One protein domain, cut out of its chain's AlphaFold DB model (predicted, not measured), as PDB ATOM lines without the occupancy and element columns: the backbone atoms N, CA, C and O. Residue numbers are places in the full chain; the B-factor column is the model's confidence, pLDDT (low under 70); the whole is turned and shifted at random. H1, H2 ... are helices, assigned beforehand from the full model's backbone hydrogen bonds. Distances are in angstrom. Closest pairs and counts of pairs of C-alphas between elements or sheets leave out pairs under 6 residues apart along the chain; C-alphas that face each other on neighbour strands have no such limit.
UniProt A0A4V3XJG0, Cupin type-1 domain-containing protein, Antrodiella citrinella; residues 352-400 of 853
ATOM      1  N   MET A 352     118.961 181.208 120.947       70.69
ATOM      2  CA  MET A 352     118.915 181.016 119.498       70.69
ATOM      3  C   MET A 352     117.985 179.865 119.064       70.69
ATOM      4  O   MET A 352     117.203 179.999 118.129       70.69
ATOM      5  N   ALA A 353     117.994 178.743 119.788       70.38
ATOM      6  CA  ALA A 353     117.096 177.622 119.501       70.38
ATOM      7  C   ALA A 353     115.611 177.960 119.738       70.38
ATOM      8  O   ALA A 353     114.745 177.389 119.086       70.38
ATOM      9  N   GLY A 354     115.314 178.868 120.673       70.25
ATOM     10  CA  GLY A 354     113.964 179.373 120.918       70.25
ATOM     11  C   GLY A 354     113.523 180.382 119.862       70.25
ATOM     12  O   GLY A 354     112.397 180.297 119.385       70.25
ATOM     13  N   VAL A 355     114.425 181.274 119.445       76.69
ATOM     14  CA  VAL A 355     114.193 182.253 118.374       76.69
ATOM     15  C   VAL A 355     113.893 181.554 117.045       76.69
ATOM     16  O   VAL A 355     112.920 181.898 116.379       76.69
ATOM     17  N   LEU A 356     114.680 180.531 116.695       73.38
ATOM     18  CA  LEU A 356     114.526 179.748 115.462       73.38
ATOM     19  C   LEU A 356     113.394 178.711 115.511       73.38
ATOM     20  O   LEU A 356     113.118 178.071 114.496       73.38
ATOM     21  N   SER A 357     112.762 178.515 116.672       77.31
ATOM     22  CA  SER A 357     111.651 177.574 116.810       77.31
ATOM     23  C   SER A 357     110.496 177.988 115.907       77.31
ATOM     24  O   SER A 357     110.096 179.150 115.897       77.31
ATOM     25  N   ALA A 358     109.868 177.029 115.224       70.62
ATOM     26  CA  ALA A 358     108.682 177.304 114.405       70.62
ATOM     27  C   ALA A 358     107.471 177.809 115.221       70.62
ATOM     28  O   ALA A 358     106.478 178.257 114.651       70.62
ATOM     29  N   THR A 359     107.531 177.694 116.550       70.12
ATOM     30  CA  THR A 359     106.501 178.157 117.488       70.12
ATOM     31  C   THR A 359     106.844 179.498 118.140       70.12
ATOM     32  O   THR A 359     106.216 179.845 119.138       70.12
ATOM     33  N   SER A 360     107.892 180.193 117.688       76.38
ATOM     34  CA  SER A 360     108.248 181.502 118.232       76.38
ATOM     35  C   SER A 360     107.325 182.584 117.657       76.38
ATOM     36  O   SER A 360     107.089 182.651 116.453       76.38
ATOM     37  N   ASP A 361     106.800 183.445 118.530       73.56
ATOM     38  CA  ASP A 361     105.994 184.613 118.133       73.56
ATOM     39  C   ASP A 361     106.866 185.866 117.906       73.56
ATOM     40  O   ASP A 361     106.352 186.966 117.706       73.56
ATOM     41  N   LEU A 362     108.194 185.720 117.983       76.38
ATOM     42  CA  LEU A 362     109.146 186.824 117.875       76.38
ATOM     43  C   LEU A 362     109.266 187.283 116.423       76.38
ATOM     44  O   LEU A 362     109.472 186.483 115.511       76.38
ATOM     45  N   THR A 363     109.189 188.593 116.208       78.38
ATOM     46  CA  THR A 363     109.453 189.187 114.898       78.38
ATOM     47  C   THR A 363     110.904 189.639 114.794       78.38
ATOM     48  O   THR A 363     111.588 189.841 115.795       78.38
ATOM     49  N   ALA A 364     111.386 189.870 113.569       76.12
ATOM     50  CA  ALA A 364     112.738 190.390 113.351       76.12
ATOM     51  C   ALA A 364     112.995 191.747 114.044       76.12
ATOM     52  O   ALA A 364     114.147 192.109 114.254       76.12
ATOM     53  N   LEU A 365     111.938 192.491 114.398       82.00
ATOM     54  CA  LEU A 365     112.031 193.763 115.122       82.00
ATOM     55  C   LEU A 365     112.224 193.584 116.634       82.00
ATOM     56  O   LEU A 365     112.648 194.525 117.298       82.00
ATOM     57  N   ASP A 366     111.909 192.403 117.164       83.56
ATOM     58  CA  ASP A 366     112.016 192.088 118.591       83.56
ATOM     59  C   ASP A 366     113.402 191.528 118.963       83.56
ATOM     60  O   ASP A 366     113.698 191.344 120.144       83.56
ATOM     61  N   LEU A 367     114.252 191.257 117.963       83.31
ATOM     62  CA  LEU A 367     115.609 190.738 118.140       83.31
ATOM     63  C   LEU A 367     116.554 191.840 118.623       83.31
ATOM     64  O   LEU A 367     116.575 192.947 118.084       83.31
ATOM     65  N   ASN A 368     117.370 191.515 119.623       85.94
ATOM     66  CA  ASN A 368     118.485 192.371 120.021       85.94
ATOM     67  C   ASN A 368     119.678 192.222 119.050       85.94
ATOM     68  O   ASN A 368     119.718 191.292 118.246       85.94
ATOM     69  N   ASP A 369     120.657 193.129 119.125       84.44
ATOM     70  CA  ASP A 369     121.798 193.145 118.194       84.44
ATOM     71  C   ASP A 369     122.605 191.826 118.200       84.44
ATOM     72  O   ASP A 369     123.036 191.366 117.148       84.44
ATOM     73  N   GLU A 370     122.758 191.182 119.363       83.69
ATOM     74  CA  GLU A 370     123.472 189.901 119.511       83.69
ATOM     75  C   GLU A 370     122.694 188.738 118.869       83.69
ATOM     76  O   GLU A 370     123.240 187.963 118.091       83.69
ATOM     77  N   GLN A 371     121.386 188.665 119.114       82.12
ATOM     78  CA  GLN A 371     120.482 187.691 118.502       82.12
ATOM     79  C   GLN A 371     120.374 187.897 116.989       82.12
ATOM     80  O   GLN A 371     120.194 186.930 116.250       82.12
ATOM     81  N   LEU A 372     120.464 189.145 116.521       85.12
ATOM     82  CA  LEU A 372     120.464 189.470 115.102       85.12
ATOM     83  C   LEU A 372     121.760 189.006 114.427       85.12
ATOM     84  O   LEU A 372     121.684 188.431 113.344       85.12
ATOM     85  N   GLU A 373     122.922 189.205 115.059       82.94
ATOM     86  CA  GLU A 373     124.200 188.645 114.591       82.94
ATOM     87  C   GLU A 373     124.130 187.117 114.501       82.94
ATOM     88  O   GLU A 373     124.371 186.557 113.429       82.94
ATOM     89  N   ASP A 374     123.696 186.448 115.572       80.62
ATOM     90  CA  ASP A 374     123.536 184.995 115.578       80.62
ATOM     91  C   ASP A 374     122.576 184.542 114.454       80.62
ATOM     92  O   ASP A 374     122.785 183.514 113.801       80.62
ATOM     93  N   TYR A 375     121.485 185.287 114.217       83.44
ATOM     94  CA  TYR A 375     120.492 184.963 113.187       83.44
ATOM     95  C   TYR A 375     121.067 185.101 111.775       83.44
ATOM     96  O   TYR A 375     120.742 184.303 110.890       83.44
ATOM     97  N   LEU A 376     121.947 186.077 111.557       83.38
ATOM     98  CA  LEU A 376     122.678 186.231 110.302       83.38
ATOM     99  C   LEU A 376     123.671 185.082 110.088       83.38
ATOM    100  O   LEU A 376     123.706 184.534 108.984       83.38
ATOM    101  N   ASP A 377     124.381 184.646 111.132       80.19
ATOM    102  CA  ASP A 377     125.254 183.463 111.081       80.19
ATOM    103  C   ASP A 377     124.450 182.190 110.749       80.19
ATOM    104  O   ASP A 377     124.849 181.351 109.931       80.19
ATOM    105  N   PHE A 378     123.255 182.054 111.330       81.88
ATOM    106  CA  PHE A 378     122.324 180.989 110.969       81.88
ATOM    107  C   PHE A 378     121.883 181.079 109.501       81.88
ATOM    108  O   PHE A 378     121.849 180.057 108.812       81.88
ATOM    109  N   CYS A 379     121.575 182.277 108.995       82.31
ATOM    110  CA  CYS A 379     121.206 182.478 107.594       82.31
ATOM    111  C   CYS A 379     122.355 182.108 106.648       82.31
ATOM    112  O   CYS A 379     122.102 181.494 105.610       82.31
ATOM    113  N   GLU A 380     123.605 182.411 107.006       78.19
ATOM    114  CA  GLU A 380     124.779 181.941 106.266       78.19
ATOM    115  C   GLU A 380     124.803 180.406 106.203       78.19
ATOM    116  O   GLU A 380     124.893 179.811 105.129       78.19
ATOM    117  N   LYS A 381     124.601 179.727 107.330       77.69
ATOM    118  CA  LYS A 381     124.557 178.261 107.354       77.69
ATOM    119  C   LYS A 381     123.383 177.668 106.559       77.69
ATOM    120  O   LYS A 381     123.560 176.679 105.847       77.69
ATOM    121  N   ALA A 382     122.182 178.226 106.700       77.88
ATOM    122  CA  ALA A 382     120.951 177.672 106.135       77.88
ATOM    123  C   ALA A 382     120.784 177.981 104.636       77.88
ATOM    124  O   ALA A 382     120.239 177.165 103.883       77.88
ATOM    125  N   LEU A 383     121.236 179.155 104.178       77.56
ATOM    126  CA  LEU A 383     120.999 179.616 102.811       77.56
ATOM    127  C   LEU A 383     122.111 179.234 101.834       77.56
ATOM    128  O   LEU A 383     121.822 179.107 100.639       77.56
ATOM    129  N   PHE A 384     123.342 179.000 102.297       72.12
ATOM    130  CA  PHE A 384     124.454 178.745 101.386       72.12
ATOM    131  C   PHE A 384     124.381 177.350 100.733       72.12
ATOM    132  O   PHE A 384     124.278 176.326 101.414       72.12
ATOM    133  N   PRO A 385     124.453 177.269  99.391       64.62
ATOM    134  CA  PRO A 385     124.478 176.000  98.679       64.62
ATOM    135  C   PRO A 385     125.834 175.290  98.819       64.62
ATOM    136  O   PRO A 385     126.872 175.894  99.084       64.62
ATOM    137  N   ARG A 386     125.833 173.972  98.584       63.31
ATOM    138  CA  ARG A 386     127.038 173.124  98.586       63.31
ATOM    139  C   ARG A 386     128.112 173.697  97.646       63.31
ATOM    140  O   ARG A 386     127.770 174.126  96.546       63.31
ATOM    141  N   ALA A 387     129.389 173.618  98.040       58.56
ATOM    142  CA  ALA A 387     130.539 174.184  97.313       58.56
ATOM    143  C   ALA A 387     130.543 173.898  95.795       58.56
ATOM    144  O   ALA A 387     130.872 174.776  95.002       58.56
ATOM    145  N   ASP A 388     130.084 172.711  95.386       56.12
ATOM    146  CA  ASP A 388     130.030 172.258  93.987       56.12
ATOM    147  C   ASP A 388     128.969 172.976  93.120       56.12
ATOM    148  O   ASP A 388     128.972 172.840  91.896       56.12
ATOM    149  N   ARG A 389     128.029 173.705  93.737       58.50
ATOM    150  CA  ARG A 389     126.976 174.503  93.076       58.50
ATOM    151  C   ARG A 389     127.199 176.009  93.193       58.50
ATOM    152  O   ARG A 389     126.381 176.772  92.685       58.50
ATOM    153  N   ILE A 390     128.279 176.441  93.845       60.47
ATOM    154  CA  ILE A 390     128.616 177.859  93.970       60.47
ATOM    155  C   ILE A 390     129.208 178.336  92.640       60.47
ATOM    156  O   ILE A 390     130.420 178.440  92.467       60.47
ATOM    157  N   SER A 391     128.336 178.609  91.673       55.19
ATOM    158  CA  SER A 391     128.667 179.305  90.431       55.19
ATOM    159  C   SER A 391     128.380 180.800  90.576       55.19
ATOM    160  O   SER A 391     127.656 181.373  89.764       55.19
ATOM    161  N   ASP A 392     128.884 181.428  91.639       56.94
ATOM    162  CA  ASP A 392     128.727 182.874  91.792       56.94
ATOM    163  C   ASP A 392     129.598 183.589  90.753       56.94
ATOM    164  O   ASP A 392     130.775 183.237  90.596       56.94
ATOM    165  N   PRO A 393     129.073 184.608  90.051       58.31
ATOM    166  CA  PRO A 393     129.909 185.459  89.225       58.31
ATOM    167  C   PRO A 393     130.977 186.126  90.114       58.31
ATOM    168  O   PRO A 393     130.646 186.617  91.197       58.31
ATOM    169  N   PRO A 394     132.248 186.184  89.674       60.62
ATOM    170  CA  PRO A 394     133.377 186.648  90.492       60.62
ATOM    171  C   PRO A 394     133.171 188.053  91.085       60.62
ATOM    172  O   PRO A 394     133.657 188.334  92.175       60.62
ATOM    173  N   ILE A 395     132.366 188.887  90.421       65.44
ATOM    174  CA  ILE A 395     132.002 190.248  90.832       65.44
ATOM    175  C   ILE A 395     131.266 190.311  92.180       65.44
ATOM    176  O   ILE A 395     131.554 191.191  92.984       65.44
ATOM    177  N   VAL A 396     130.327 189.404  92.469       68.06
ATOM    178  CA  VAL A 396     129.526 189.507  93.707       68.06
ATOM    179  C   VAL A 396     130.392 189.193  94.925       68.06
ATOM    180  O   VAL A 396     130.314 189.897  95.924       68.06
ATOM    181  N   LYS A 397     131.293 188.212  94.809       67.25
ATOM    182  CA  LYS A 397     132.270 187.887  95.860       67.25
ATOM    183  C   LYS A 397     133.337 188.966  96.049       67.25
ATOM    184  O   LYS A 397     133.855 189.101  97.151       67.25
ATOM    185  N   GLU A 398     133.675 189.701  94.990       68.88
ATOM    186  CA  GLU A 398     134.661 190.786  95.028       68.88
ATOM    187  C   GLU A 398     134.117 192.039  95.732       68.88
ATOM    188  O   GLU A 398     134.817 192.629  96.552       68.88
ATOM    189  N   TYR A 399     132.867 192.425  95.457       75.12
ATOM    190  CA  TYR A 399     132.255 193.633  96.033       75.12
ATOM    191  C   TYR A 399     131.475 193.387  97.334       75.12
ATOM    192  O   TYR A 399     131.320 194.315  98.126       75.12
ATOM    193  N   PHE A 400     131.014 192.156  97.578       74.31
ATOM    194  CA  PHE A 400     130.279 191.758  98.783       74.31
ATOM    195  C   PHE A 400     130.905 190.493  99.397       74.31
ATOM    196  O   PHE A 400     130.321 189.408  99.327       74.31
TER     197      PHE A 400
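What this domain is: This is residues 352 to 400 of the 853 residues of the protein "Cupin type-1 domain-containing protein" of Antrodiella citrinella (UniProt A0A4V3XJG0). One long helix, H2, makes the middle of an elongated, open shape with no closed core. At its first end a loop of chain with the short helix H1 folds round beside it, and past its other end a tail runs out, turns back near Asp 388 and closes with the short helix H3, so that residues 379 to 400 stick out free. The printed part has 49 residues, with three named helices in the order H1, H2, H3 and no named strand; the class is all helix. It is only just loose, close to extended, with a radius of gyration of the C-alphas of 14.4 A and spans of 38 by 21 by 13 A.

Where its parts are: H2, residues 369 to 383, measures 20.5 A from C-alpha 369 at (121.798, 193.145, 118.194) to C-alpha 383 at (120.999, 179.616, 102.811). Before it comes H1, residues 352 to 355, which begins with C-alpha 352 at (118.915, 181.016, 119.498) and is 5.0 A long. After it comes H3, residues 394 to 399, 9.0 A long, which ends with C-alpha 399 at (132.255, 193.633, 96.033).

How they stand to each other: H2 only just touches H1, with 3 pairs of C-alphas within 8 A, and does so with residues 371 to 375 alone. Their closest C-alphas are those of Met 352 and Gln 371, 6.9 A apart. H3 is apart from H2 and from H1. In H2 and H3 every O i to N i+4 pair is within hydrogen-bond range; H1 is too short for such a pair.

The domain as a whole: The two C-alphas farthest apart, those of Thr 359 and Pro 394, are 39.0 A apart. The printed part has no cut. The link from H1 to H2, residues 356 to 368, is long; that from H2 to H3 is short. The mean pLDDT of the printed part is 73.5, and residues 385 to 398 are under 70.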